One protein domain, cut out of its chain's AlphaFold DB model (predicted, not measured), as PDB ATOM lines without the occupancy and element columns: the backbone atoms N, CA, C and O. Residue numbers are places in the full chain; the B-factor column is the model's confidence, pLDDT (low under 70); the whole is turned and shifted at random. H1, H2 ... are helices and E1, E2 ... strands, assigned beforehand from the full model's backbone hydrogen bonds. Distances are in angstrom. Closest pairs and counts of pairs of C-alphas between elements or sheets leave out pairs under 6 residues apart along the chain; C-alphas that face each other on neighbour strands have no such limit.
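AT A GLANCE: This is residues 591 to 767 of the 768 residues of an uncharacterized protein of Halosimplex pelagicum (UniProt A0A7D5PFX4). A strongly twisted sheet of five strands curls round helix H1 on one face, with H7 beside H1; on its other face H4 runs over E3, and H5 and H6 sit near the E5 edge, giving three layers. Beyond the sheet lies H3, farthest from the mean of the C-alphas, and the tail, residues 752 to 767, folds back to pair briefly with E1. The 177 printed residues have seven named helices and five named strands, H1 E1 H2 H3 E2 E3 H4 E4 H5 H6 E5 H7; the mixed sheet runs E1 E2 E3 E4 E5, and the class is mixed, helices and strands. The whole is compact, with a radius of gyration of the C-alphas of 15.8 A and spans of 44 by 42 by 27 A.

HOW THE PARTS SIT: H1, residues 591 to 604, comes closest to edge strand E1, residues 611 to 617, at the C-alphas of Ala 604 and Val 612, 6.1 A apart. H2, residues 618 to 621, only grazes the sheet; H3, residues 627 to 632, is not on it. E2, residues 639 to 646, bends by 71 degrees at residue 642 and is antiparallel to E1, with N 613 and O 643 at 2.7 A. E2 and E3, residues 649 to 656, form a hairpin, with N 644 and O 652 at 2.8 A. H4, residues 663 to 677, is on the opposite face from H1, at a height over the sheet of 8.5 A. E4, residues 683 to 688, is parallel to E3, with N 685 and O 653 at 2.6 A; E3, H4 and E4 make a strand-helix-strand unit, two parallel neighbour strands with a helix between, its crossover right-handed. H5, residues 691 to 701, touches H4 residues 663 to 667 alone, about perpendicular at 85 degrees, closest at the C-alphas of Pro 663 and His 700, 5.0 A. H6, residues 722 to 731, comes closest to edge strand E5, residues 741 to 744, at the C-alphas of Lys 726 and Leu 742, 6.6 A. E5 is parallel to E4, with N 743 and O 686 at 2.8 A; E4, H5, H6 and E5 make a second right-handed unit. H7, residues 745 to 751, touches H1 the same way at a shallow tilt of 18 degrees, closest at the C-alphas of Trp 602 and Leu 748, 6.2 A. Each O i to N i+4 pair is within hydrogen-bond range in H1, H3, H4, H5, H6 and H7; H2 is too short for one.

IN THESE COORDINATES: H1 begins at C-alpha 591, (16.569, 31.733, 13.840), and is 20.0 A long; E3 is 20.7 A and H4 20.8 A. H7 ends at C-alpha 751, (33.443, 36.050, 4.120).

THE WHOLE: The C-alphas farthest apart, Ser 623 and Asn 714, are 47.0 A apart. The printed part has no cut; the link H5 to H6 is long, 20 residues. Mean pLDDT of the printed part is 81.6; 28 residues are under 70, among them 752 to 767.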
ATOM      1  N   LEU A 591      15.988  31.203  15.096       85.69
ATOM      2  CA  LEU A 591      16.569  31.733  13.840       85.69
ATOM      3  C   LEU A 591      17.256  33.079  14.074       85.69
ATOM      4  O   LEU A 591      18.352  33.303  13.556       85.69
ATOM      5  N   HIS A 592      16.579  33.911  14.771       85.19
ATOM      6  CA  HIS A 592      17.189  35.223  15.089       85.19
ATOM      7  C   HIS A 592      18.463  35.058  15.924       85.19
ATOM      8  O   HIS A 592      19.471  35.705  15.629       85.19
ATOM      9  N   ARG A 593      18.452  34.244  16.900       82.75
ATOM     10  CA  ARG A 593      19.628  34.063  17.789       82.75
ATOM     11  C   ARG A 593      20.809  33.485  17.006       82.75
ATOM     12  O   ARG A 593      21.954  33.871  17.252       82.75
ATOM     13  N   ARG A 594      20.489  32.586  16.141       84.94
ATOM     14  CA  ARG A 594      21.577  32.092  15.268       84.94
ATOM     15  C   ARG A 594      22.200  33.236  14.462       84.94
ATOM     16  O   ARG A 594      23.425  33.307  14.344       84.94
ATOM     17  N   GLY A 595      21.334  34.022  13.824       85.81
ATOM     18  CA  GLY A 595      21.857  35.187  13.074       85.81
ATOM     19  C   GLY A 595      22.742  36.087  13.943       85.81
ATOM     20  O   GLY A 595      23.774  36.568  13.468       85.81
ATOM     21  N   ILE A 596      22.343  36.235  15.115       85.44
ATOM     22  CA  ILE A 596      23.141  37.086  16.031       85.44
ATOM     23  C   ILE A 596      24.510  36.437  16.265       85.44
ATOM     24  O   ILE A 596      25.531  37.126  16.210       85.44
ATOM     25  N   ASP A 597      24.493  35.027  16.439       81.88
ATOM     26  CA  ASP A 597      25.784  34.348  16.697       81.88
ATOM     27  C   ASP A 597      26.692  34.420  15.464       81.88
ATOM     28  O   ASP A 597      27.895  34.647  15.604       81.88
ATOM     29  N   GLN A 598      26.076  34.334  14.373       85.69
ATOM     30  CA  GLN A 598      26.910  34.379  13.155       85.69
ATOM     31  C   GLN A 598      27.454  35.791  12.919       85.69
ATOM     32  O   GLN A 598      28.613  35.941  12.524       85.69
ATOM     33  N   THR A 599      26.595  36.708  13.140       89.88
ATOM     34  CA  THR A 599      27.051  38.108  12.977       89.88
ATOM     35  C   THR A 599      28.148  38.452  13.988       89.88
ATOM     36  O   THR A 599      29.146  39.074  13.617       89.88
ATOM     37  N   ALA A 600      27.889  38.037  15.182       84.06
ATOM     38  CA  ALA A 600      28.916  38.339  16.207       84.06
ATOM     39  C   ALA A 600      30.249  37.684  15.837       84.06
ATOM     40  O   ALA A 600      31.297  38.323  15.948       84.06
ATOM     41  N   ALA A 601      30.170  36.452  15.398       81.25
ATOM     42  CA  ALA A 601      31.423  35.755  15.006       81.25
ATOM     43  C   ALA A 601      32.093  36.467  13.831       81.25
ATOM     44  O   ALA A 601      33.320  36.590  13.811       81.25
ATOM     45  N   TRP A 602      31.301  36.880  12.919       88.44
ATOM     46  CA  TRP A 602      31.854  37.594  11.748       88.44
ATOM     47  C   TRP A 602      32.515  38.913  12.162       88.44
ATOM     48  O   TRP A 602      33.640  39.192  11.740       88.44
ATOM     49  N   LEU A 603      31.867  39.724  12.971       89.38
ATOM     50  CA  LEU A 603      32.465  41.004  13.415       89.38
ATOM     51  C   LEU A 603      33.752  40.763  14.206       89.38
ATOM     52  O   LEU A 603      34.675  41.578  14.135       89.38
ATOM     53  N   ALA A 604      33.759  39.640  14.885       81.62
ATOM     54  CA  ALA A 604      34.945  39.362  15.733       81.62
ATOM     55  C   ALA A 604      36.178  39.107  14.864       81.62
ATOM     56  O   ALA A 604      37.306  39.223  15.350       81.62
ATOM     57  N   THR A 605      35.966  38.792  13.585       82.56
ATOM     58  CA  THR A 605      37.133  38.514  12.710       82.56
ATOM     59  C   THR A 605      37.716  39.817  12.161       82.56
ATOM     60  O   THR A 605      38.791  39.802  11.559       82.56
ATOM     61  N   LYS A 606      37.095  40.962  12.419       87.56
ATOM     62  CA  LYS A 606      37.638  42.227  11.877       87.56
ATOM     63  C   LYS A 606      38.834  42.711  12.705       87.56
ATOM     64  O   LYS A 606      38.839  42.622  13.933       87.56
ATOM     65  N   PRO A 607      39.896  43.204  11.980       87.50
ATOM     66  CA  PRO A 607      41.163  43.514  12.668       87.50
ATOM     67  C   PRO A 607      41.012  44.693  13.636       87.50
ATOM     68  O   PRO A 607      41.736  44.756  14.634       87.50
ATOM     69  N   ASP A 608      40.053  45.571  13.368       89.06
ATOM     70  CA  ASP A 608      39.927  46.769  14.239       89.06
ATOM     71  C   ASP A 608      38.841  46.559  15.301       89.06
ATOM     72  O   ASP A 608      38.393  47.520  15.927       89.06
ATOM     73  N   VAL A 609      38.454  45.300  15.510       84.56
ATOM     74  CA  VAL A 609      37.427  45.015  16.530       84.56
ATOM     75  C   VAL A 609      38.112  44.301  17.708       84.56
ATOM     76  O   VAL A 609      38.789  43.285  17.535       84.56
ATOM     77  N   THR A 610      37.949  44.983  18.866       75.88
ATOM     78  CA  THR A 610      38.591  44.384  20.066       75.88
ATOM     79  C   THR A 610      37.560  43.598  20.883       75.88
ATOM     80  O   THR A 610      37.937  42.740  21.683       75.88
ATOM     81  N   ARG A 611      36.205  43.912  20.603       73.81
ATOM     82  CA  ARG A 611      35.169  43.144  21.325       73.81
ATOM     83  C   ARG A 611      33.829  43.281  20.590       73.81
ATOM     84  O   ARG A 611      33.539  44.312  19.981       73.81
ATOM     85  N   VAL A 612      33.050  42.162  20.739       73.50
ATOM     86  CA  VAL A 612      31.710  42.146  20.129       73.50
ATOM     87  C   VAL A 612      30.673  41.812  21.206       73.50
ATOM     88  O   VAL A 612      30.878  40.924  22.038       73.50
ATOM     89  N   VAL A 613      29.610  42.622  21.165       73.06
ATOM     90  CA  VAL A 613      28.580  42.400  22.196       73.06
ATOM     91  C   VAL A 613      27.259  42.088  21.484       73.06
ATOM     92  O   VAL A 613      26.837  42.804  20.571       73.06
ATOM     93  N   ARG A 614      26.592  40.962  21.983       77.88
ATOM     94  CA  ARG A 614      25.250  40.619  21.465       77.88
ATOM     95  C   ARG A 614      24.168  41.270  22.338       77.88
ATOM     96  O   ARG A 614      24.350  41.466  23.541       77.88
ATOM     97  N   TYR A 615      23.137  41.633  21.704       75.56
ATOM     98  CA  TYR A 615      21.989  42.244  22.401       75.56
ATOM     99  C   TYR A 615      22.438  43.368  23.338       75.56
ATOM    100  O   TYR A 615      22.202  43.317  24.547       75.56
ATOM    101  N   HIS A 616      23.023  44.409  22.746       73.94
ATOM    102  CA  HIS A 616      23.547  45.543  23.545       73.94
ATOM    103  C   HIS A 616      22.455  46.573  23.825       73.94
ATOM    104  O   HIS A 616      21.782  47.055  22.912       73.94
ATOM    105  N   ASP A 617      22.227  46.843  25.219       70.31
ATOM    106  CA  ASP A 617      21.255  47.903  25.559       70.31
ATOM    107  C   ASP A 617      21.874  49.292  25.321       70.31
ATOM    108  O   ASP A 617      22.972  49.592  25.793       70.31
ATOM    109  N   LEU A 618      21.057  50.056  24.594       72.31
ATOM    110  CA  LEU A 618      21.654  51.329  24.109       72.31
ATOM    111  C   LEU A 618      21.732  52.342  25.250       72.31
ATOM    112  O   LEU A 618      22.495  53.307  25.163       72.31
ATOM    113  N   TRP A 619      20.916  52.267  26.323       61.41
ATOM    114  CA  TRP A 619      21.107  53.227  27.438       61.41
ATOM    115  C   TRP A 619      22.524  53.131  28.007       61.41
ATOM    116  O   TRP A 619      22.973  54.048  28.697       61.41
ATOM    117  N   ARG A 620      23.232  52.081  27.605       59.50
ATOM    118  CA  ARG A 620      24.619  51.929  28.117       59.50
ATOM    119  C   ARG A 620      25.583  52.859  27.382       59.50
ATOM    120  O   ARG A 620      26.744  52.977  27.777       59.50
ATOM    121  N   LEU A 621      25.165  53.436  26.383       66.31
ATOM    122  CA  LEU A 621      26.020  54.434  25.698       66.31
ATOM    123  C   LEU A 621      25.743  55.844  26.220       66.31
ATOM    124  O   LEU A 621      26.185  56.828  25.620       66.31
ATOM    125  N   ARG A 622      25.146  55.866  27.475       57.09
ATOM    126  CA  ARG A 622      24.939  57.205  28.057       57.09
ATOM    127  C   ARG A 622      26.277  57.780  28.542       57.09
ATOM    128  O   ARG A 622      27.199  57.039  28.890       57.09
ATOM    129  N   SER A 623      26.487  58.997  28.224       57.09
ATOM    130  CA  SER A 623      27.702  59.702  28.706       57.09
ATOM    131  C   SER A 623      28.865  59.474  27.739       57.09
ATOM    132  O   SER A 623      30.024  59.685  28.102       57.09
ATOM    133  N   THR A 624      28.514  58.824  26.586       65.38
ATOM    134  CA  THR A 624      29.473  58.814  25.465       65.38
ATOM    135  C   THR A 624      29.075  59.873  24.430       65.38
ATOM    136  O   THR A 624      28.055  60.550  24.577       65.38
ATOM    137  N   PRO A 625      29.959  60.151  23.560       75.44
ATOM    138  CA  PRO A 625      29.635  61.171  22.548       75.44
ATOM    139  C   PRO A 625      28.397  60.783  21.725       75.44
ATOM    140  O   PRO A 625      27.874  61.615  20.980       75.44
ATOM    141  N   TYR A 626      27.774  59.624  22.027       78.06
ATOM    142  CA  TYR A 626      26.653  59.180  21.169       78.06
ATOM    143  C   TYR A 626      25.309  59.414  21.860       78.06
ATOM    144  O   TYR A 626      24.258  59.217  21.248       78.06
ATOM    145  N   GLU A 627      25.290  59.810  23.092       77.25
ATOM    146  CA  GLU A 627      24.061  59.943  23.901       77.25
ATOM    147  C   GLU A 627      23.089  60.954  23.275       77.25
ATOM    148  O   GLU A 627      21.897  60.664  23.157       77.25
ATOM    149  N   GLU A 628      23.640  62.119  22.886       78.12
ATOM    150  CA  GLU A 628      22.704  63.163  22.404       78.12
ATOM    151  C   GLU A 628      21.953  62.692  21.152       78.12
ATOM    152  O   GLU A 628      20.746  62.918  21.040       78.12
ATOM    153  N   GLN A 629      22.664  62.012  20.343       81.38
ATOM    154  CA  GLN A 629      21.995  61.530  19.110       81.38
ATOM    155  C   GLN A 629      20.985  60.418  19.430       81.38
ATOM    156  O   GLN A 629      19.900  60.392  18.846       81.38
ATOM    157  N   LEU A 630      21.343  59.542  20.334       79.00
ATOM    158  CA  LEU A 630      20.413  58.447  20.701       79.00
ATOM    159  C   LEU A 630      19.190  58.993  21.440       79.00
ATOM    160  O   LEU A 630      18.075  58.516  21.213       79.00
ATOM    161  N   LYS A 631      19.406  60.032  22.288       75.81
ATOM    162  CA  LYS A 631      18.277  60.647  23.018       75.81
ATOM    163  C   LYS A 631      17.337  61.370  22.050       75.81
ATOM    164  O   LYS A 631      16.117  61.256  22.185       75.81
ATOM    165  N   LYS A 632      17.850  62.100  21.090       79.88
ATOM    166  CA  LYS A 632      17.009  62.854  20.135       79.88
ATOM    167  C   LYS A 632      16.079  61.907  19.369       79.88
ATOM    168  O   LYS A 632      14.973  62.305  18.997       79.88
ATOM    169  N   ARG A 633      16.427  60.650  19.435       76.25
ATOM    170  CA  ARG A 633      15.624  59.750  18.572       76.25
ATOM    171  C   ARG A 633      14.946  58.674  19.416       76.25
ATOM    172  O   ARG A 633      14.468  57.673  18.879       76.25
ATOM    173  N   ASP A 634      14.975  58.868  20.729       75.62
ATOM    174  CA  ASP A 634      14.265  58.031  21.714       75.62
ATOM    175  C   ASP A 634      14.727  56.570  21.630       75.62
ATOM    176  O   ASP A 634      13.906  55.650  21.621       75.62
ATOM    177  N   LEU A 635      16.002  56.406  21.557       73.88
ATOM    178  CA  LEU A 635      16.478  55.019  21.345       73.88
ATOM    179  C   LEU A 635      17.197  54.514  22.594       73.88
ATOM    180  O   LEU A 635      17.641  53.364  22.631       73.88
ATOM    181  N   LEU A 636      17.253  55.310  23.623       66.00
ATOM    182  CA  LEU A 636      18.067  54.927  24.797       66.00
ATOM    183  C   LEU A 636      17.438  53.729  25.513       66.00
ATOM    184  O   LEU A 636      18.148  52.968  26.177       66.00
ATOM    185  N   SER A 637      16.191  53.531  25.269       63.91
ATOM    186  CA  SER A 637      15.556  52.388  25.969       63.91
ATOM    187  C   SER A 637      15.514  51.154  25.061       63.91
ATOM    188  O   SER A 637      14.860  50.163  25.397       63.91
ATOM    189  N   THR A 638      16.194  51.283  23.927       70.75
ATOM    190  CA  THR A 638      16.098  50.128  23.007       70.75
ATOM    191  C   THR A 638      17.395  49.313  23.047       70.75
ATOM    192  O   THR A 638      18.325  49.638  23.787       70.75
ATOM    193  N   ARG A 639      17.327  48.143  22.183       77.56
ATOM    194  CA  ARG A 639      18.527  47.278  22.117       77.56
ATOM    195  C   ARG A 639      18.976  47.120  20.658       77.56
ATOM    196  O   ARG A 639      18.159  47.148  19.734       77.56
ATOM    197  N   ILE A 640      20.388  46.984  20.643       86.19
ATOM    198  CA  ILE A 640      20.914  46.624  19.317       86.19
ATOM    199  C   ILE A 640      21.361  45.160  19.344       86.19
ATOM    200  O   ILE A 640      21.831  44.655  20.365       86.19
ATOM    201  N   ASP A 641      21.145  44.500  18.148       87.31
ATOM    202  CA  ASP A 641      21.372  43.039  18.160       87.31
ATOM    203  C   ASP A 641      22.866  42.712  18.301       87.31
ATOM    204  O   ASP A 641      23.232  41.864  19.119       87.31
ATOM    205  N   VAL A 642      23.784  43.354  17.517       89.06
ATOM    206  CA  VAL A 642      25.221  43.056  17.681       89.06
ATOM    207  C   VAL A 642      26.014  44.351  17.470       89.06
ATOM    208  O   VAL A 642      25.769  45.105  16.526       89.06
ATOM    209  N   ILE A 643      26.923  44.570  18.415       90.81
ATOM    210  CA  ILE A 643      27.766  45.774  18.253       90.81
ATOM    211  C   ILE A 643      29.230  45.348  18.413       90.81
ATOM    212  O   ILE A 643      29.572  44.539  19.280       90.81
ATOM    213  N   GLY A 644      30.056  45.821  17.444       88.19
ATOM    214  CA  GLY A 644      31.521  45.627  17.561       88.19
ATOM    215  C   GLY A 644      32.232  46.903  18.026       88.19
ATOM    216  O   GLY A 644      31.962  47.996  17.523       88.19
ATOM    217  N   PHE A 645      33.177  46.650  18.940       85.00
ATOM    218  CA  PHE A 645      33.888  47.830  19.495       85.00
ATOM    219  C   PHE A 645      35.371  47.744  19.114       85.00
ATOM    220  O   PHE A 645      35.910  46.658  18.885       85.00
ATOM    221  N   ASN A 646      35.899  48.882  18.982       82.94
ATOM    222  CA  ASN A 646      37.358  49.057  19.163       82.94
ATOM    223  C   ASN A 646      37.661  49.718  20.516       82.94
ATOM    224  O   ASN A 646      37.514  50.931  20.681       82.94
ATOM    225  N   GLU A 647      38.048  48.923  21.375       76.19
ATOM    226  CA  GLU A 647      38.066  49.341  22.793       76.19
ATOM    227  C   GLU A 647      36.689  49.822  23.257       76.19
ATOM    228  O   GLU A 647      35.744  49.032  23.314       76.19
ATOM    229  N   SER A 648      36.467  51.189  23.467       69.38
ATOM    230  CA  SER A 648      35.156  51.596  24.024       69.38
ATOM    231  C   SER A 648      34.317  52.284  22.944       69.38
ATOM    232  O   SER A 648      33.184  52.690  23.209       69.38
ATOM    233  N   THR A 649      34.881  52.282  21.762       81.75
ATOM    234  CA  THR A 649      34.176  53.054  20.721       81.75
ATOM    235  C   THR A 649      33.489  52.068  19.755       81.75
ATOM    236  O   THR A 649      34.136  51.209  19.153       81.75
ATOM    237  N   PRO A 650      32.170  52.329  19.629       88.81
ATOM    238  CA  PRO A 650      31.482  51.464  18.660       88.81
ATOM    239  C   PRO A 650      31.975  51.711  17.223       88.81
ATOM    240  O   PRO A 650      32.115  52.858  16.790       88.81
ATOM    241  N   ARG A 651      32.203  50.514  16.502       93.19
ATOM    242  CA  ARG A 651      32.695  50.670  15.107       93.19
ATOM    243  C   ARG A 651      31.693  50.037  14.141       93.19
ATOM    244  O   ARG A 651      31.587  50.473  12.993       93.19
ATOM    245  N   TYR A 652      31.062  49.025  14.715       95.75
ATOM    246  CA  TYR A 652      30.090  48.327  13.852       95.75
ATOM    247  C   TYR A 652      28.787  48.104  14.626       95.75
ATOM    248  O   TYR A 652      28.797  47.736  15.804       95.75
ATOM    249  N   VAL A 653      27.715  48.359  13.934       94.69
ATOM    250  CA  VAL A 653      26.388  48.104  14.533       94.69
ATOM    251  C   VAL A 653      25.570  47.283  13.527       94.69
ATOM    252  O   VAL A 653      25.478  47.622  12.345       94.69
ATOM    253  N   ALA A 654      25.061  46.158  14.142       95.75
ATOM    254  CA  ALA A 654      24.317  45.310  13.186       95.75
ATOM    255  C   ALA A 654      22.942  44.973  13.775       95.75
ATOM    256  O   ALA A 654      22.799  44.751  14.979       95.75
ATOM    257  N   GLU A 655      21.998  44.995  12.840       93.69
ATOM    258  CA  GLU A 655      20.666  44.476  13.215       93.69
ATOM    259  C   GLU A 655      20.324  43.263  12.342       93.69
ATOM    260  O   GLU A 655      20.570  43.253  11.134       93.69
ATOM    261  N   VAL A 656      19.827  42.280  13.144       90.75
ATOM    262  CA  VAL A 656      19.490  41.031  12.437       90.75
ATOM    263  C   VAL A 656      17.966  40.940  12.305       90.75
ATOM    264  O   VAL A 656      17.231  41.000  13.294       90.75
ATOM    265  N   GLU A 657      17.558  40.932  11.068       87.25
ATOM    266  CA  GLU A 657      16.116  40.792  10.831       87.25
ATOM    267  C   GLU A 657      15.716  39.305  10.851       87.25
ATOM    268  O   GLU A 657      16.508  38.429  10.497       87.25
ATOM    269  N   THR A 658      14.466  39.205  11.485       72.19
ATOM    270  CA  THR A 658      13.957  37.819  11.444       72.19
ATOM    271  C   THR A 658      12.758  37.738  10.499       72.19
ATOM    272  O   THR A 658      12.470  38.682   9.761       72.19
ATOM    273  N   LYS A 659      12.106  36.504  10.419       69.69
ATOM    274  CA  LYS A 659      10.911  36.289   9.556       69.69
ATOM    275  C   LYS A 659       9.649  36.793  10.254       69.69
ATOM    276  O   LYS A 659       8.720  36.026  10.509       69.69
ATOM    277  N   SER A 660       9.641  38.052  10.915       66.06
ATOM    278  CA  SER A 660       8.509  38.566  11.722       66.06
ATOM    279  C   SER A 660       7.340  38.961  10.818       66.06
ATOM    280  O   SER A 660       6.198  39.006  11.278       66.06
ATOM    281  N   ASN A 661       7.492  38.863   9.426       69.75
ATOM    282  CA  ASN A 661       6.479  39.278   8.437       69.75
ATOM    283  C   ASN A 661       5.783  40.581   8.843       69.75
ATOM    284  O   ASN A 661       4.674  40.862   8.387       69.75
ATOM    285  N   SER A 662       6.409  41.429   9.725       78.94
ATOM    286  CA  SER A 662       5.793  42.690  10.193       78.94
ATOM    287  C   SER A 662       6.584  43.877   9.619       78.94
ATOM    288  O   SER A 662       7.773  44.049   9.897       78.94
ATOM    289  N   PRO A 663       5.829  44.696   8.804       83.62
ATOM    290  CA  PRO A 663       6.486  45.886   8.239       83.62
ATOM    291  C   PRO A 663       6.981  46.840   9.336       83.62
ATOM    292  O   PRO A 663       8.057  47.424   9.192       83.62
ATOM    293  N   SER A 664       6.244  47.011  10.425       82.12
ATOM    294  CA  SER A 664       6.660  47.934  11.502       82.12
ATOM    295  C   SER A 664       7.973  47.478  12.153       82.12
ATOM    296  O   SER A 664       8.812  48.316  12.488       82.12
ATOM    297  N   ARG A 665       8.178  46.174  12.275       81.19
ATOM    298  CA  ARG A 665       9.438  45.689  12.894       81.19
ATOM    299  C   ARG A 665      10.627  45.911  11.954       81.19
ATOM    300  O   ARG A 665      11.709  46.278  12.415       81.19
ATOM    301  N   ALA A 666      10.343  45.647  10.672       85.19
ATOM    302  CA  ALA A 666      11.410  45.923   9.683       85.19
ATOM    303  C   ALA A 666      11.770  47.414   9.654       85.19
ATOM    304  O   ALA A 666      12.954  47.755   9.591       85.19
ATOM    305  N   GLN A 667      10.786  48.200   9.819       86.31
ATOM    306  CA  GLN A 667      11.046  49.663   9.810       86.31
ATOM    307  C   GLN A 667      11.819  50.079  11.063       86.31
ATOM    308  O   GLN A 667      12.722  50.913  10.975       86.31
ATOM    309  N   HIS A 668      11.374  49.518  12.162       83.25
ATOM    310  CA  HIS A 668      12.079  49.845  13.413       83.25
ATOM    311  C   HIS A 668      13.553  49.419  13.344       83.25
ATOM    312  O   HIS A 668      14.423  50.151  13.819       83.25
ATOM    313  N   CYS A 669      13.862  48.272  12.706       87.31
ATOM    314  CA  CYS A 669      15.260  47.821  12.565       87.31
ATOM    315  C   CYS A 669      16.079  48.825  11.740       87.31
ATOM    316  O   CYS A 669      17.166  49.224  12.162       87.31
ATOM    317  N   VAL A 670      15.529  49.285  10.689       89.00
ATOM    318  CA  VAL A 670      16.279  50.212   9.810       89.00
ATOM    319  C   VAL A 670      16.394  51.584  10.487       89.00
ATOM    320  O   VAL A 670      17.417  52.256  10.338       89.00
ATOM    321  N   ARG A 671      15.337  51.955  11.220       85.69
ATOM    322  CA  ARG A 671      15.422  53.238  11.953       85.69
ATOM    323  C   ARG A 671      16.598  53.234  12.941       85.69
ATOM    324  O   ARG A 671      17.306  54.237  13.052       85.69
ATOM    325  N   LYS A 672      16.769  52.061  13.606       88.25
ATOM    326  CA  LYS A 672      17.919  51.999  14.540       88.25
ATOM    327  C   LYS A 672      19.243  52.161  13.787       88.25
ATOM    328  O   LYS A 672      20.101  52.935  14.218       88.25
ATOM    329  N   LEU A 673      19.309  51.516  12.683       92.38
ATOM    330  CA  LEU A 673      20.586  51.584  11.936       92.38
ATOM    331  C   LEU A 673      20.789  52.974  11.331       92.38
ATOM    332  O   LEU A 673      21.916  53.471  11.306       92.38
ATOM    333  N   ASN A 674      19.738  53.527  10.852       89.88
ATOM    334  CA  ASN A 674      19.845  54.881  10.267       89.88
ATOM    335  C   ASN A 674      20.385  55.897  11.283       89.88
ATOM    336  O   ASN A 674      21.169  56.773  10.915       89.88
ATOM    337  N   THR A 675      19.954  55.739  12.554       85.88
ATOM    338  CA  THR A 675      20.431  56.683  13.594       85.88
ATOM    339  C   THR A 675      21.952  56.575  13.769       85.88
ATOM    340  O   THR A 675      22.629  57.600  13.869       85.88
ATOM    341  N   PHE A 676      22.439  55.359  13.616       87.69
ATOM    342  CA  PHE A 676      23.890  55.179  13.840       87.69
ATOM    343  C   PHE A 676      24.679  55.520  12.572       87.69
ATOM    344  O   PHE A 676      25.864  55.853  12.656       87.69
ATOM    345  N   SER A 677      23.988  55.425  11.451       85.50
ATOM    346  CA  SER A 677      24.712  55.710  10.188       85.50
ATOM    347  C   SER A 677      25.049  57.196  10.081       85.50
ATOM    348  O   SER A 677      25.952  57.567   9.327       85.50
ATOM    349  N   THR A 678      24.374  58.040  10.901       80.44
ATOM    350  CA  THR A 678      24.652  59.494  10.855       80.44
ATOM    351  C   THR A 678      25.816  59.844  11.784       80.44
ATOM    352  O   THR A 678      26.310  60.973  11.750       80.44
ATOM    353  N   ILE A 679      26.189  58.817  12.594       82.62
ATOM    354  CA  ILE A 679      27.356  59.048  13.481       82.62
ATOM    355  C   ILE A 679      28.634  58.622  12.752       82.62
ATOM    356  O   ILE A 679      28.730  57.515  12.215       82.62
ATOM    357  N   ASP A 680      29.634  59.641  12.706       77.50
ATOM    358  CA  ASP A 680      30.871  59.402  11.932       77.50
ATOM    359  C   ASP A 680      31.658  58.215  12.510       77.50
ATOM    360  O   ASP A 680      31.662  57.980  13.720       77.50
ATOM    361  N   ASP A 681      32.076  57.218  11.535       83.44
ATOM    362  CA  ASP A 681      33.072  56.185  11.899       83.44
ATOM    363  C   ASP A 681      32.380  54.927  12.434       83.44
ATOM    364  O   ASP A 681      33.021  54.081  13.060       83.44
ATOM    365  N   ILE A 682      30.967  54.961  12.388       91.12
ATOM    366  CA  ILE A 682      30.288  53.692  12.725       91.12
ATOM    367  C   ILE A 682      29.715  53.100  11.432       91.12
ATOM    368  O   ILE A 682      29.003  53.770  10.680       91.12
ATOM    369  N   GLN A 683      30.091  51.879  11.242       94.88
ATOM    370  CA  GLN A 683      29.522  51.186  10.077       94.88
ATOM    371  C   GLN A 683      28.307  50.341  10.507       94.88
ATOM    372  O   GLN A 683      28.360  49.600  11.491       94.88
ATOM    373  N   THR A 684      27.198  50.541   9.781       96.00
ATOM    374  CA  THR A 684      25.960  49.830  10.170       96.00
ATOM    375  C   THR A 684      25.665  48.723   9.150       96.00
ATOM    376  O   THR A 684      25.897  48.882   7.949       96.00
ATOM    377  N   ILE A 685      25.140  47.614   9.741       96.50
ATOM    378  CA  ILE A 685      24.988  46.416   8.889       96.50
ATOM    379  C   ILE A 685      23.585  45.844   9.119       96.50
ATOM    380  O   ILE A 685      23.156  45.637  10.256       96.50
ATOM    381  N   LEU A 686      22.927  45.634   8.000       95.19
ATOM    382  CA  LEU A 686      21.646  44.915   8.085       95.19
ATOM    383  C   LEU A 686      21.847  43.462   7.636       95.19
ATOM    384  O   LEU A 686      22.369  43.195   6.552       95.19
ATOM    385  N   VAL A 687      21.358  42.542   8.532       94.06
ATOM    386  CA  VAL A 687      21.611  41.116   8.230       94.06
ATOM    387  C   VAL A 687      20.255  40.413   8.101       94.06
ATOM    388  O   VAL A 687      19.353  40.604   8.921       94.06
ATOM    389  N   THR A 688      20.200  39.487   7.074       91.44
ATOM    390  CA  THR A 688      18.963  38.709   6.898       91.44
ATOM    391  C   THR A 688      19.317  37.230   6.696       91.44
ATOM    392  O   THR A 688      20.447  36.890   6.339       91.44
ATOM    393  N   PRO A 689      18.317  36.355   6.954       87.31
ATOM    394  CA  PRO A 689      18.647  34.921   6.943       87.31
ATOM    395  C   PRO A 689      18.949  34.414   5.527       87.31
ATOM    396  O   PRO A 689      19.916  33.670   5.342       87.31
ATOM    397  N   ASN A 690      18.053  34.770   4.552       86.44
ATOM    398  CA  ASN A 690      18.270  34.241   3.188       86.44
ATOM    399  C   ASN A 690      17.621  35.168   2.155       86.44
ATOM    400  O   ASN A 690      17.002  36.174   2.510       86.44
ATOM    401  N   PRO A 691      17.844  34.868   0.867       86.62
ATOM    402  CA  PRO A 691      17.365  35.751  -0.210       86.62
ATOM    403  C   PRO A 691      15.832  35.866  -0.210       86.62
ATOM    404  O   PRO A 691      15.302  36.923  -0.559       86.62
ATOM    405  N   GLU A 692      15.214  34.803   0.157       86.31
ATOM    406  CA  GLU A 692      13.730  34.908   0.199       86.31
ATOM    407  C   GLU A 692      13.276  35.944   1.226       86.31
ATOM    408  O   GLU A 692      12.422  36.779   0.917       86.31
ATOM    409  N   HIS A 693      13.856  35.871   2.334       86.38
ATOM    410  CA  HIS A 693      13.478  36.863   3.354       86.38
ATOM    411  C   HIS A 693      13.928  38.276   2.963       86.38
ATOM    412  O   HIS A 693      13.221  39.244   3.252       86.38
ATOM    413  N   LEU A 694      15.046  38.354   2.485       89.19
ATOM    414  CA  LEU A 694      15.518  39.678   2.035       89.19
ATOM    415  C   LEU A 694      14.522  40.308   1.053       89.19
ATOM    416  O   LEU A 694      14.244  41.505   1.148       89.19
ATOM    417  N   TRP A 695      13.993  39.551   0.127       89.81
ATOM    418  CA  TRP A 695      12.993  40.071  -0.834       89.81
ATOM    419  C   TRP A 695      11.771  40.625  -0.093       89.81
ATOM    420  O   TRP A 695      11.334  41.741  -0.385       89.81
ATOM    421  N   LYS A 696      11.301  39.857   0.857       88.75
ATOM    422  CA  LYS A 696      10.118  40.322   1.615       88.75
ATOM    423  C   LYS A 696      10.434  41.595   2.409       88.75
ATOM    424  O   LYS A 696       9.604  42.505   2.464       88.75
ATOM    425  N   LEU A 697      11.571  41.526   3.012       90.06
ATOM    426  CA  LEU A 697      11.963  42.717   3.788       90.06
ATOM    427  C   LEU A 697      11.995  43.967   2.895       90.06
ATOM    428  O   LEU A 697      11.489  45.017   3.296       90.06
ATOM    429  N   MET A 698      12.578  43.864   1.679       92.38
ATOM    430  CA  MET A 698      12.675  45.046   0.795       92.38
ATOM    431  C   MET A 698      11.276  45.521   0.386       92.38
ATOM    432  O   MET A 698      11.047  46.727   0.276       92.38
ATOM    433  N   ARG A 699      10.383  44.632   0.301       90.00
ATOM    434  CA  ARG A 699       8.993  45.052   0.002       90.00
ATOM    435  C   ARG A 699       8.395  45.834   1.170       90.00
ATOM    436  O   ARG A 699       7.710  46.835   0.946       90.00
ATOM    437  N   HIS A 700       8.660  45.347   2.330       89.75
ATOM    438  CA  HIS A 700       8.128  46.065   3.504       89.75
ATOM    439  C   HIS A 700       8.744  47.459   3.640       89.75
ATOM    440  O   HIS A 700       8.070  48.381   4.102       89.75
ATOM    441  N   LEU A 701       9.944  47.531   3.115       90.31
ATOM    442  CA  LEU A 701      10.636  48.818   3.347       90.31
ATOM    443  C   LEU A 701      10.407  49.762   2.169       90.31
ATOM    444  O   LEU A 701      10.788  50.933   2.235       90.31
ATOM    445  N   ASP A 702       9.742  49.193   1.064       91.94
ATOM    446  CA  ASP A 702       9.431  50.097  -0.057       91.94
ATOM    447  C   ASP A 702       8.219  50.974   0.298       91.94
ATOM    448  O   ASP A 702       7.077  50.647  -0.031       91.94
ATOM    449  N   HIS A 703       8.434  51.979   0.976       86.12
ATOM    450  CA  HIS A 703       7.427  52.930   1.470       86.12
ATOM    451  C   HIS A 703       8.007  54.352   1.434       86.12
ATOM    452  O   HIS A 703       9.216  54.551   1.572       86.12
ATOM    453  N   PRO A 704       7.092  55.353   1.216       84.38
ATOM    454  CA  PRO A 704       7.561  56.743   1.052       84.38
ATOM    455  C   PRO A 704       8.323  57.233   2.292       84.38
ATOM    456  O   PRO A 704       9.185  58.106   2.168       84.38
ATOM    457  N   ASP A 705       8.100  56.699   3.378       79.38
ATOM    458  CA  ASP A 705       8.755  57.200   4.607       79.38
ATOM    459  C   ASP A 705      10.043  56.425   4.896       79.38
ATOM    460  O   ASP A 705      10.770  56.768   5.831       79.38
ATOM    461  N   TYR A 706      10.412  55.496   4.002       84.25
ATOM    462  CA  TYR A 706      11.641  54.724   4.290       84.25
ATOM    463  C   TYR A 706      12.484  54.630   3.018       84.25
ATOM    464  O   TYR A 706      13.081  55.625   2.601       84.25
ATOM    465  N   PHE A 707      12.411  53.437   2.266       92.00
ATOM    466  CA  PHE A 707      13.381  53.372   1.143       92.00
ATOM    467  C   PHE A 707      12.797  54.066  -0.087       92.00
ATOM    468  O   PHE A 707      13.532  54.733  -0.818       92.00
ATOM    469  N   ASP A 708      11.472  53.973  -0.254       89.69
ATOM    470  CA  ASP A 708      10.758  54.617  -1.376       89.69
ATOM    471  C   ASP A 708      11.500  54.374  -2.695       89.69
ATOM    472  O   ASP A 708      11.958  55.314  -3.348       89.69
ATOM    473  N   PHE A 709      11.482  53.091  -3.085       92.00
ATOM    474  CA  PHE A 709      12.191  52.749  -4.335       92.00
ATOM    475  C   PHE A 709      11.540  53.445  -5.535       92.00
ATOM    476  O   PHE A 709      10.325  53.645  -5.575       92.00
ATOM    477  N   THR A 710      12.358  53.867  -6.455       90.69
ATOM    478  CA  THR A 710      11.792  54.431  -7.704       90.69
ATOM    479  C   THR A 710      11.009  53.363  -8.471       90.69
ATOM    480  O   THR A 710       9.970  53.671  -9.059       90.69
ATOM    481  N   SER A 711      11.542  52.167  -8.417       90.38
ATOM    482  CA  SER A 711      10.814  50.997  -8.945       90.38
ATOM    483  C   SER A 711      11.320  49.723  -8.256       90.38
ATOM    484  O   SER A 711      12.498  49.607  -7.913       90.38
ATOM    485  N   PHE A 712      10.307  48.904  -8.039       91.38
ATOM    486  CA  PHE A 712      10.694  47.637  -7.386       91.38
ATOM    487  C   PHE A 712      11.029  46.588  -8.463       91.38
ATOM    488  O   PHE A 712      10.356  46.493  -9.490       91.38
ATOM    489  N   PRO A 713      12.101  45.800  -8.288       88.75
ATOM    490  CA  PRO A 713      12.566  44.859  -9.315       88.75
ATOM    491  C   PRO A 713      11.450  43.900  -9.762       88.75
ATOM    492  O   PRO A 713      10.623  43.469  -8.954       88.75
ATOM    493  N   ASN A 714      11.433  43.782 -11.118       86.31
ATOM    494  CA  ASN A 714      10.525  42.742 -11.661       86.31
ATOM    495  C   ASN A 714      11.235  41.378 -11.693       86.31
ATOM    496  O   ASN A 714      11.692  40.926 -12.744       86.31
ATOM    497  N   SER A 715      11.574  40.756 -10.593       87.25
ATOM    498  CA  SER A 715      12.314  39.487 -10.421       87.25
ATOM    499  C   SER A 715      11.784  38.754  -9.185       87.25
ATOM    500  O   SER A 715      10.688  39.047  -8.705       87.25
ATOM    501  N   ASN A 716      12.523  37.518  -8.879       85.75
ATOM    502  CA  ASN A 716      12.122  36.768  -7.664       85.75
ATOM    503  C   ASN A 716      13.350  36.405  -6.818       85.75
ATOM    504  O   ASN A 716      14.488  36.673  -7.207       85.75
ATOM    505  N   PRO A 717      13.084  36.011  -5.615       82.31
ATOM    506  CA  PRO A 717      14.180  35.815  -4.646       82.31
ATOM    507  C   PRO A 717      15.190  34.772  -5.134       82.31
ATOM    508  O   PRO A 717      16.332  34.768  -4.667       82.31
ATOM    509  N   ARG A 718      14.852  33.963  -6.122       81.12
ATOM    510  CA  ARG A 718      15.797  32.920  -6.592       81.12
ATOM    511  C   ARG A 718      16.871  33.515  -7.504       81.12
ATOM    512  O   ARG A 718      17.993  33.007  -7.537       81.12
ATOM    513  N   ASN A 719      16.524  34.575  -8.168       83.81
ATOM    514  CA  ASN A 719      17.503  35.102  -9.147       83.81
ATOM    515  C   ASN A 719      17.872  36.548  -8.821       83.81
ATOM    516  O   ASN A 719      18.587  37.190  -9.591       83.81
ATOM    517  N   TYR A 720      17.253  37.013  -7.671       87.38
ATOM    518  CA  TYR A 720      17.602  38.374  -7.222       87.38
ATOM    519  C   TYR A 720      18.049  38.315  -5.760       87.38
ATOM    520  O   TYR A 720      17.243  38.461  -4.837       87.38
ATOM    521  N   GLY A 721      19.373  38.058  -5.570       86.75
ATOM    522  CA  GLY A 721      19.957  37.759  -4.243       86.75
ATOM    523  C   GLY A 721      20.708  38.963  -3.663       86.75
ATOM    524  O   GLY A 721      20.447  40.114  -4.018       86.75
ATOM    525  N   ARG A 722      21.433  38.813  -2.721       91.69
ATOM    526  CA  ARG A 722      22.085  39.893  -1.938       91.69
ATOM    527  C   ARG A 722      22.854  40.846  -2.854       91.69
ATOM    528  O   ARG A 722      22.741  42.065  -2.705       91.69
ATOM    529  N   THR A 723      23.655  40.313  -3.766       90.75
ATOM    530  CA  THR A 723      24.509  41.172  -4.620       90.75
ATOM    531  C   THR A 723      23.645  42.102  -5.483       90.75
ATOM    532  O   THR A 723      23.981  43.278  -5.638       90.75
ATOM    533  N   GLU A 724      22.534  41.562  -6.030       93.56
ATOM    534  CA  GLU A 724      21.638  42.407  -6.868       93.56
ATOM    535  C   GLU A 724      20.973  43.502  -6.025       93.56
ATOM    536  O   GLU A 724      20.865  44.642  -6.480       93.56
ATOM    537  N   TRP A 725      20.541  43.121  -4.749       94.25
ATOM    538  CA  TRP A 725      19.939  44.162  -3.889       94.25
ATOM    539  C   TRP A 725      20.974  45.215  -3.484       94.25
ATOM    540  O   TRP A 725      20.650  46.403  -3.420       94.25
ATOM    541  N   LYS A 726      22.149  44.785  -3.238       93.75
ATOM    542  CA  LYS A 726      23.184  45.777  -2.867       93.75
ATOM    543  C   LYS A 726      23.380  46.803  -3.994       93.75
ATOM    544  O   LYS A 726      23.475  48.002  -3.720       93.75
ATOM    545  N   THR A 727      23.436  46.309  -5.226       93.31
ATOM    546  CA  THR A 727      23.620  47.223  -6.373       93.31
ATOM    547  C   THR A 727      22.425  48.181  -6.494       93.31
ATOM    548  O   THR A 727      22.620  49.377  -6.715       93.31
ATOM    549  N   LYS A 728      21.287  47.632  -6.320       94.25
ATOM    550  CA  LYS A 728      20.103  48.514  -6.404       94.25
ATOM    551  C   LYS A 728      20.093  49.549  -5.270       94.25
ATOM    552  O   LYS A 728      19.832  50.727  -5.523       94.25
ATOM    553  N   LEU A 729      20.277  49.110  -4.066       94.38
ATOM    554  CA  LEU A 729      20.269  50.068  -2.937       94.38
ATOM    555  C   LEU A 729      21.348  51.140  -3.110       94.38
ATOM    556  O   LEU A 729      21.115  52.302  -2.771       94.38
ATOM    557  N   GLN A 730      22.468  50.791  -3.688       94.38
ATOM    558  CA  GLN A 730      23.529  51.800  -3.938       94.38
ATOM    559  C   GLN A 730      23.072  52.800  -5.000       94.38
ATOM    560  O   GLN A 730      23.280  54.003  -4.834       94.38
ATOM    561  N   ASN A 731      22.440  52.257  -6.096       93.62
ATOM    562  CA  ASN A 731      22.012  53.152  -7.192       93.62
ATOM    563  C   ASN A 731      20.901  54.104  -6.737       93.62
ATOM    564  O   ASN A 731      20.761  55.192  -7.297       93.62
ATOM    565  N   GLU A 732      20.240  53.696  -5.635       93.44
ATOM    566  CA  GLU A 732      19.120  54.570  -5.201       93.44
ATOM    567  C   GLU A 732      19.512  55.354  -3.950       93.44
ATOM    568  O   GLU A 732      18.647  55.918  -3.276       93.44
ATOM    569  N   ASP A 733      20.827  55.380  -3.651       90.19
ATOM    570  CA  ASP A 733      21.436  56.138  -2.537       90.19
ATOM    571  C   ASP A 733      20.830  55.735  -1.191       90.19
ATOM    572  O   ASP A 733      20.609  56.584  -0.325       90.19
ATOM    573  N   ILE A 734      20.365  54.516  -1.150       90.88
ATOM    574  CA  ILE A 734      19.837  54.020   0.143       90.88
ATOM    575  C   ILE A 734      20.992  53.495   1.003       90.88
ATOM    576  O   ILE A 734      21.023  53.749   2.209       90.88
ATOM    577  N   LEU A 735      21.927  52.738   0.303       90.56
ATOM    578  CA  LEU A 735      23.131  52.354   1.065       90.56
ATOM    579  C   LEU A 735      23.989  53.582   1.383       90.56
ATOM    580  O   LEU A 735      24.267  54.410   0.512       90.56
ATOM    581  N   GLY A 736      24.287  53.839   2.687       84.06
ATOM    582  CA  GLY A 736      25.042  55.046   3.100       84.06
ATOM    583  C   GLY A 736      24.122  56.049   3.797       84.06
ATOM    584  O   GLY A 736      24.582  56.799   4.660       84.06
ATOM    585  N   GLN A 737      22.817  55.987   3.311       87.62
ATOM    586  CA  GLN A 737      21.854  56.861   4.020       87.62
ATOM    587  C   GLN A 737      21.205  56.130   5.201       87.62
ATOM    588  O   GLN A 737      21.107  56.698   6.291       87.62
ATOM    589  N   PHE A 738      20.779  54.886   4.969       89.00
ATOM    590  CA  PHE A 738      20.020  54.207   6.042       89.00
ATOM    591  C   PHE A 738      20.907  53.156   6.718       89.00
ATOM    592  O   PHE A 738      20.786  52.937   7.925       89.00
ATOM    593  N   PHE A 739      21.761  52.562   6.043       93.75
ATOM    594  CA  PHE A 739      22.800  51.679   6.592       93.75
ATOM    595  C   PHE A 739      23.910  51.489   5.563       93.75
ATOM    596  O   PHE A 739      23.761  51.862   4.398       93.75
ATOM    597  N   ASP A 740      24.975  50.749   5.960       94.00
ATOM    598  CA  ASP A 740      26.202  50.814   5.114       94.00
ATOM    599  C   ASP A 740      26.406  49.470   4.409       94.00
ATOM    600  O   ASP A 740      26.971  49.435   3.314       94.00
ATOM    601  N   GLN A 741      25.931  48.393   5.056       94.69
ATOM    602  CA  GLN A 741      26.196  47.082   4.429       94.69
ATOM    603  C   GLN A 741      24.958  46.190   4.573       94.69
ATOM    604  O   GLN A 741      24.181  46.320   5.521       94.69
ATOM    605  N   LEU A 742      24.885  45.321   3.519       94.81
ATOM    606  CA  LEU A 742      23.796  44.319   3.535       94.81
ATOM    607  C   LEU A 742      24.401  42.913   3.450       94.81
ATOM    608  O   LEU A 742      25.183  42.606   2.548       94.81
ATOM    609  N   GLU A 743      23.941  42.063   4.493       94.00
ATOM    610  CA  GLU A 743      24.533  40.711   4.519       94.00
ATOM    611  C   GLU A 743      23.423  39.677   4.752       94.00
ATOM    612  O   GLU A 743      22.346  40.004   5.255       94.00
ATOM    613  N   THR A 744      23.739  38.365   4.216       90.81
ATOM    614  CA  THR A 744      22.926  37.193   4.616       90.81
ATOM    615  C   THR A 744      23.754  36.244   5.491       90.81
ATOM    616  O   THR A 744      24.962  36.425   5.657       90.81
ATOM    617  N   TYR A 745      23.002  35.298   6.136       87.88
ATOM    618  CA  TYR A 745      23.780  34.353   6.974       87.88
ATOM    619  C   TYR A 745      24.873  33.675   6.146       87.88
ATOM    620  O   TYR A 745      26.001  33.528   6.623       87.88
ATOM    621  N   ARG A 746      24.490  33.324   4.919       85.00
ATOM    622  CA  ARG A 746      25.470  32.636   4.052       85.00
ATOM    623  C   ARG A 746      26.660  33.549   3.724       85.00
ATOM    624  O   ARG A 746      27.805  33.094   3.746       85.00
ATOM    625  N   SER A 747      26.366  34.749   3.446       88.38
ATOM    626  CA  SER A 747      27.480  35.658   3.092       88.38
ATOM    627  C   SER A 747      28.401  35.905   4.294       88.38
ATOM    628  O   SER A 747      29.603  36.112   4.110       88.38
ATOM    629  N   LEU A 748      27.852  35.894   5.480       87.19
ATOM    630  CA  LEU A 748      28.710  36.093   6.664       87.19
ATOM    631  C   LEU A 748      29.675  34.912   6.825       87.19
ATOM    632  O   LEU A 748      30.850  35.119   7.137       87.19
ATOM    633  N   VAL A 749      29.180  33.674   6.509       79.62
ATOM    634  CA  VAL A 749      30.017  32.466   6.686       79.62
ATOM    635  C   VAL A 749      31.098  32.433   5.597       79.62
ATOM    636  O   VAL A 749      32.247  32.088   5.885       79.62
ATOM    637  N   GLN A 750      30.783  32.857   4.414       81.94
ATOM    638  CA  GLN A 750      31.745  32.790   3.291       81.94
ATOM    639  C   GLN A 750      32.844  33.841   3.432       81.94
ATOM    640  O   GLN A 750      33.969  33.614   2.982       81.94
ATOM    641  N   SER A 751      32.487  34.922   4.026       76.81
ATOM    642  CA  SER A 751      33.443  36.050   4.120       76.81
ATOM    643  C   SER A 751      34.306  35.940   5.378       76.81
ATOM    644  O   SER A 751      35.263  36.701   5.537       76.81
ATOM    645  N   SER A 752      34.034  34.866   6.179       66.69
ATOM    646  CA  SER A 752      34.844  34.707   7.401       66.69
ATOM    647  C   SER A 752      36.033  33.776   7.114       66.69
ATOM    648  O   SER A 752      35.934  32.838   6.319       66.69
ATOM    649  N   PRO A 753      37.357  34.162   7.402       61.44
ATOM    650  CA  PRO A 753      38.506  33.274   7.177       61.44
ATOM    651  C   PRO A 753      38.285  31.886   7.805       61.44
ATOM    652  O   PRO A 753      37.479  31.730   8.727       61.44
ATOM    653  N   PRO A 754      38.635  30.698   7.038       52.09
ATOM    654  CA  PRO A 754      38.476  29.359   7.633       52.09
ATOM    655  C   PRO A 754      39.135  29.270   9.016       52.09
ATOM    656  O   PRO A 754      40.306  29.620   9.188       52.09
ATOM    657  N   THR A 755      38.666  29.885  10.036       41.69
ATOM    658  CA  THR A 755      39.396  29.895  11.329       41.69
ATOM    659  C   THR A 755      39.004  28.648  12.128       41.69
ATOM    660  O   THR A 755      37.968  28.029  11.882       41.69
ATOM    661  N   THR A 756      39.928  27.952  12.819       42.75
ATOM    662  CA  THR A 756      39.707  27.060  13.974       42.75
ATOM    663  C   THR A 756      38.745  27.697  14.994       42.75
ATOM    664  O   THR A 756      38.775  28.907  15.228       42.75
ATOM    665  N   PRO A 757      37.477  27.281  15.147       43.28
ATOM    666  CA  PRO A 757      36.347  27.702  15.991       43.28
ATOM    667  C   PRO A 757      36.819  28.316  17.315       43.28
ATOM    668  O   PRO A 757      36.174  29.239  17.820       43.28
ATOM    669  N   ASP A 758      38.229  28.541  17.540       46.44
ATOM    670  CA  ASP A 758      38.618  28.982  18.901       46.44
ATOM    671  C   ASP A 758      39.452  30.263  18.826       46.44
ATOM    672  O   ASP A 758      39.580  30.970  19.828       46.44
ATOM    673  N   GLN A 759      39.757  30.837  17.663       50.72
ATOM    674  CA  GLN A 759      40.835  31.861  17.694       50.72
ATOM    675  C   GLN A 759      40.235  33.248  17.925       50.72
ATOM    676  O   GLN A 759      40.859  34.078  18.591       50.72
ATOM    677  N   HIS A 760      38.805  33.435  17.823       58.59
ATOM    678  CA  HIS A 760      38.345  34.832  18.001       58.59
ATOM    679  C   HIS A 760      37.105  34.869  18.895       58.59
ATOM    680  O   HIS A 760      36.501  35.930  19.070       58.59
ATOM    681  N   GLN A 761      36.728  33.630  19.365       58.56
ATOM    682  CA  GLN A 761      35.542  33.565  20.244       58.56
ATOM    683  C   GLN A 761      35.770  34.348  21.541       58.56
ATOM    684  O   GLN A 761      34.806  34.776  22.179       58.56
ATOM    685  N   ASP A 762      37.058  34.588  21.881       56.72
ATOM    686  CA  ASP A 762      37.341  35.373  23.102       56.72
ATOM    687  C   ASP A 762      36.898  36.835  22.943       56.72
ATOM    688  O   ASP A 762      36.755  37.544  23.941       56.72
ATOM    689  N   LYS A 763      36.635  37.273  21.601       65.62
ATOM    690  CA  LYS A 763      36.250  38.699  21.413       65.62
ATOM    691  C   LYS A 763      34.741  38.874  21.606       65.62
ATOM    692  O   LYS A 763      34.269  40.001  21.768       65.62
ATOM    693  N   ILE A 764      33.940  37.722  21.492       65.44
ATOM    694  CA  ILE A 764      32.477  37.822  21.671       65.44
ATOM    695  C   ILE A 764      32.148  37.688  23.164       65.44
ATOM    696  O   ILE A 764      32.402  36.653  23.785       65.44
ATOM    697  N   ILE A 765      31.681  38.733  23.549       54.03
ATOM    698  CA  ILE A 765      31.494  38.740  25.017       54.03
ATOM    699  C   ILE A 765      30.048  39.146  25.305       54.03
ATOM    700  O   ILE A 765      29.357  39.696  24.445       54.03
ATOM    701  N   GLY A 766      29.313  38.511  26.244       47.25
ATOM    702  CA  GLY A 766      28.007  39.020  26.718       47.25
ATOM    703  C   GLY A 766      28.078  40.484  27.166       47.25
ATOM    704  O   GLY A 766      29.131  41.122  27.104       47.25
ATOM    705  N   ASN A 767      26.872  41.398  26.744       35.97
ATOM    706  CA  ASN A 767      26.950  42.842  27.156       35.97
ATOM    707  C   ASN A 767      27.940  43.040  28.298       35.97
ATOM    708  O   ASN A 767      27.794  42.464  29.377       35.97
TER     709      ASN A 767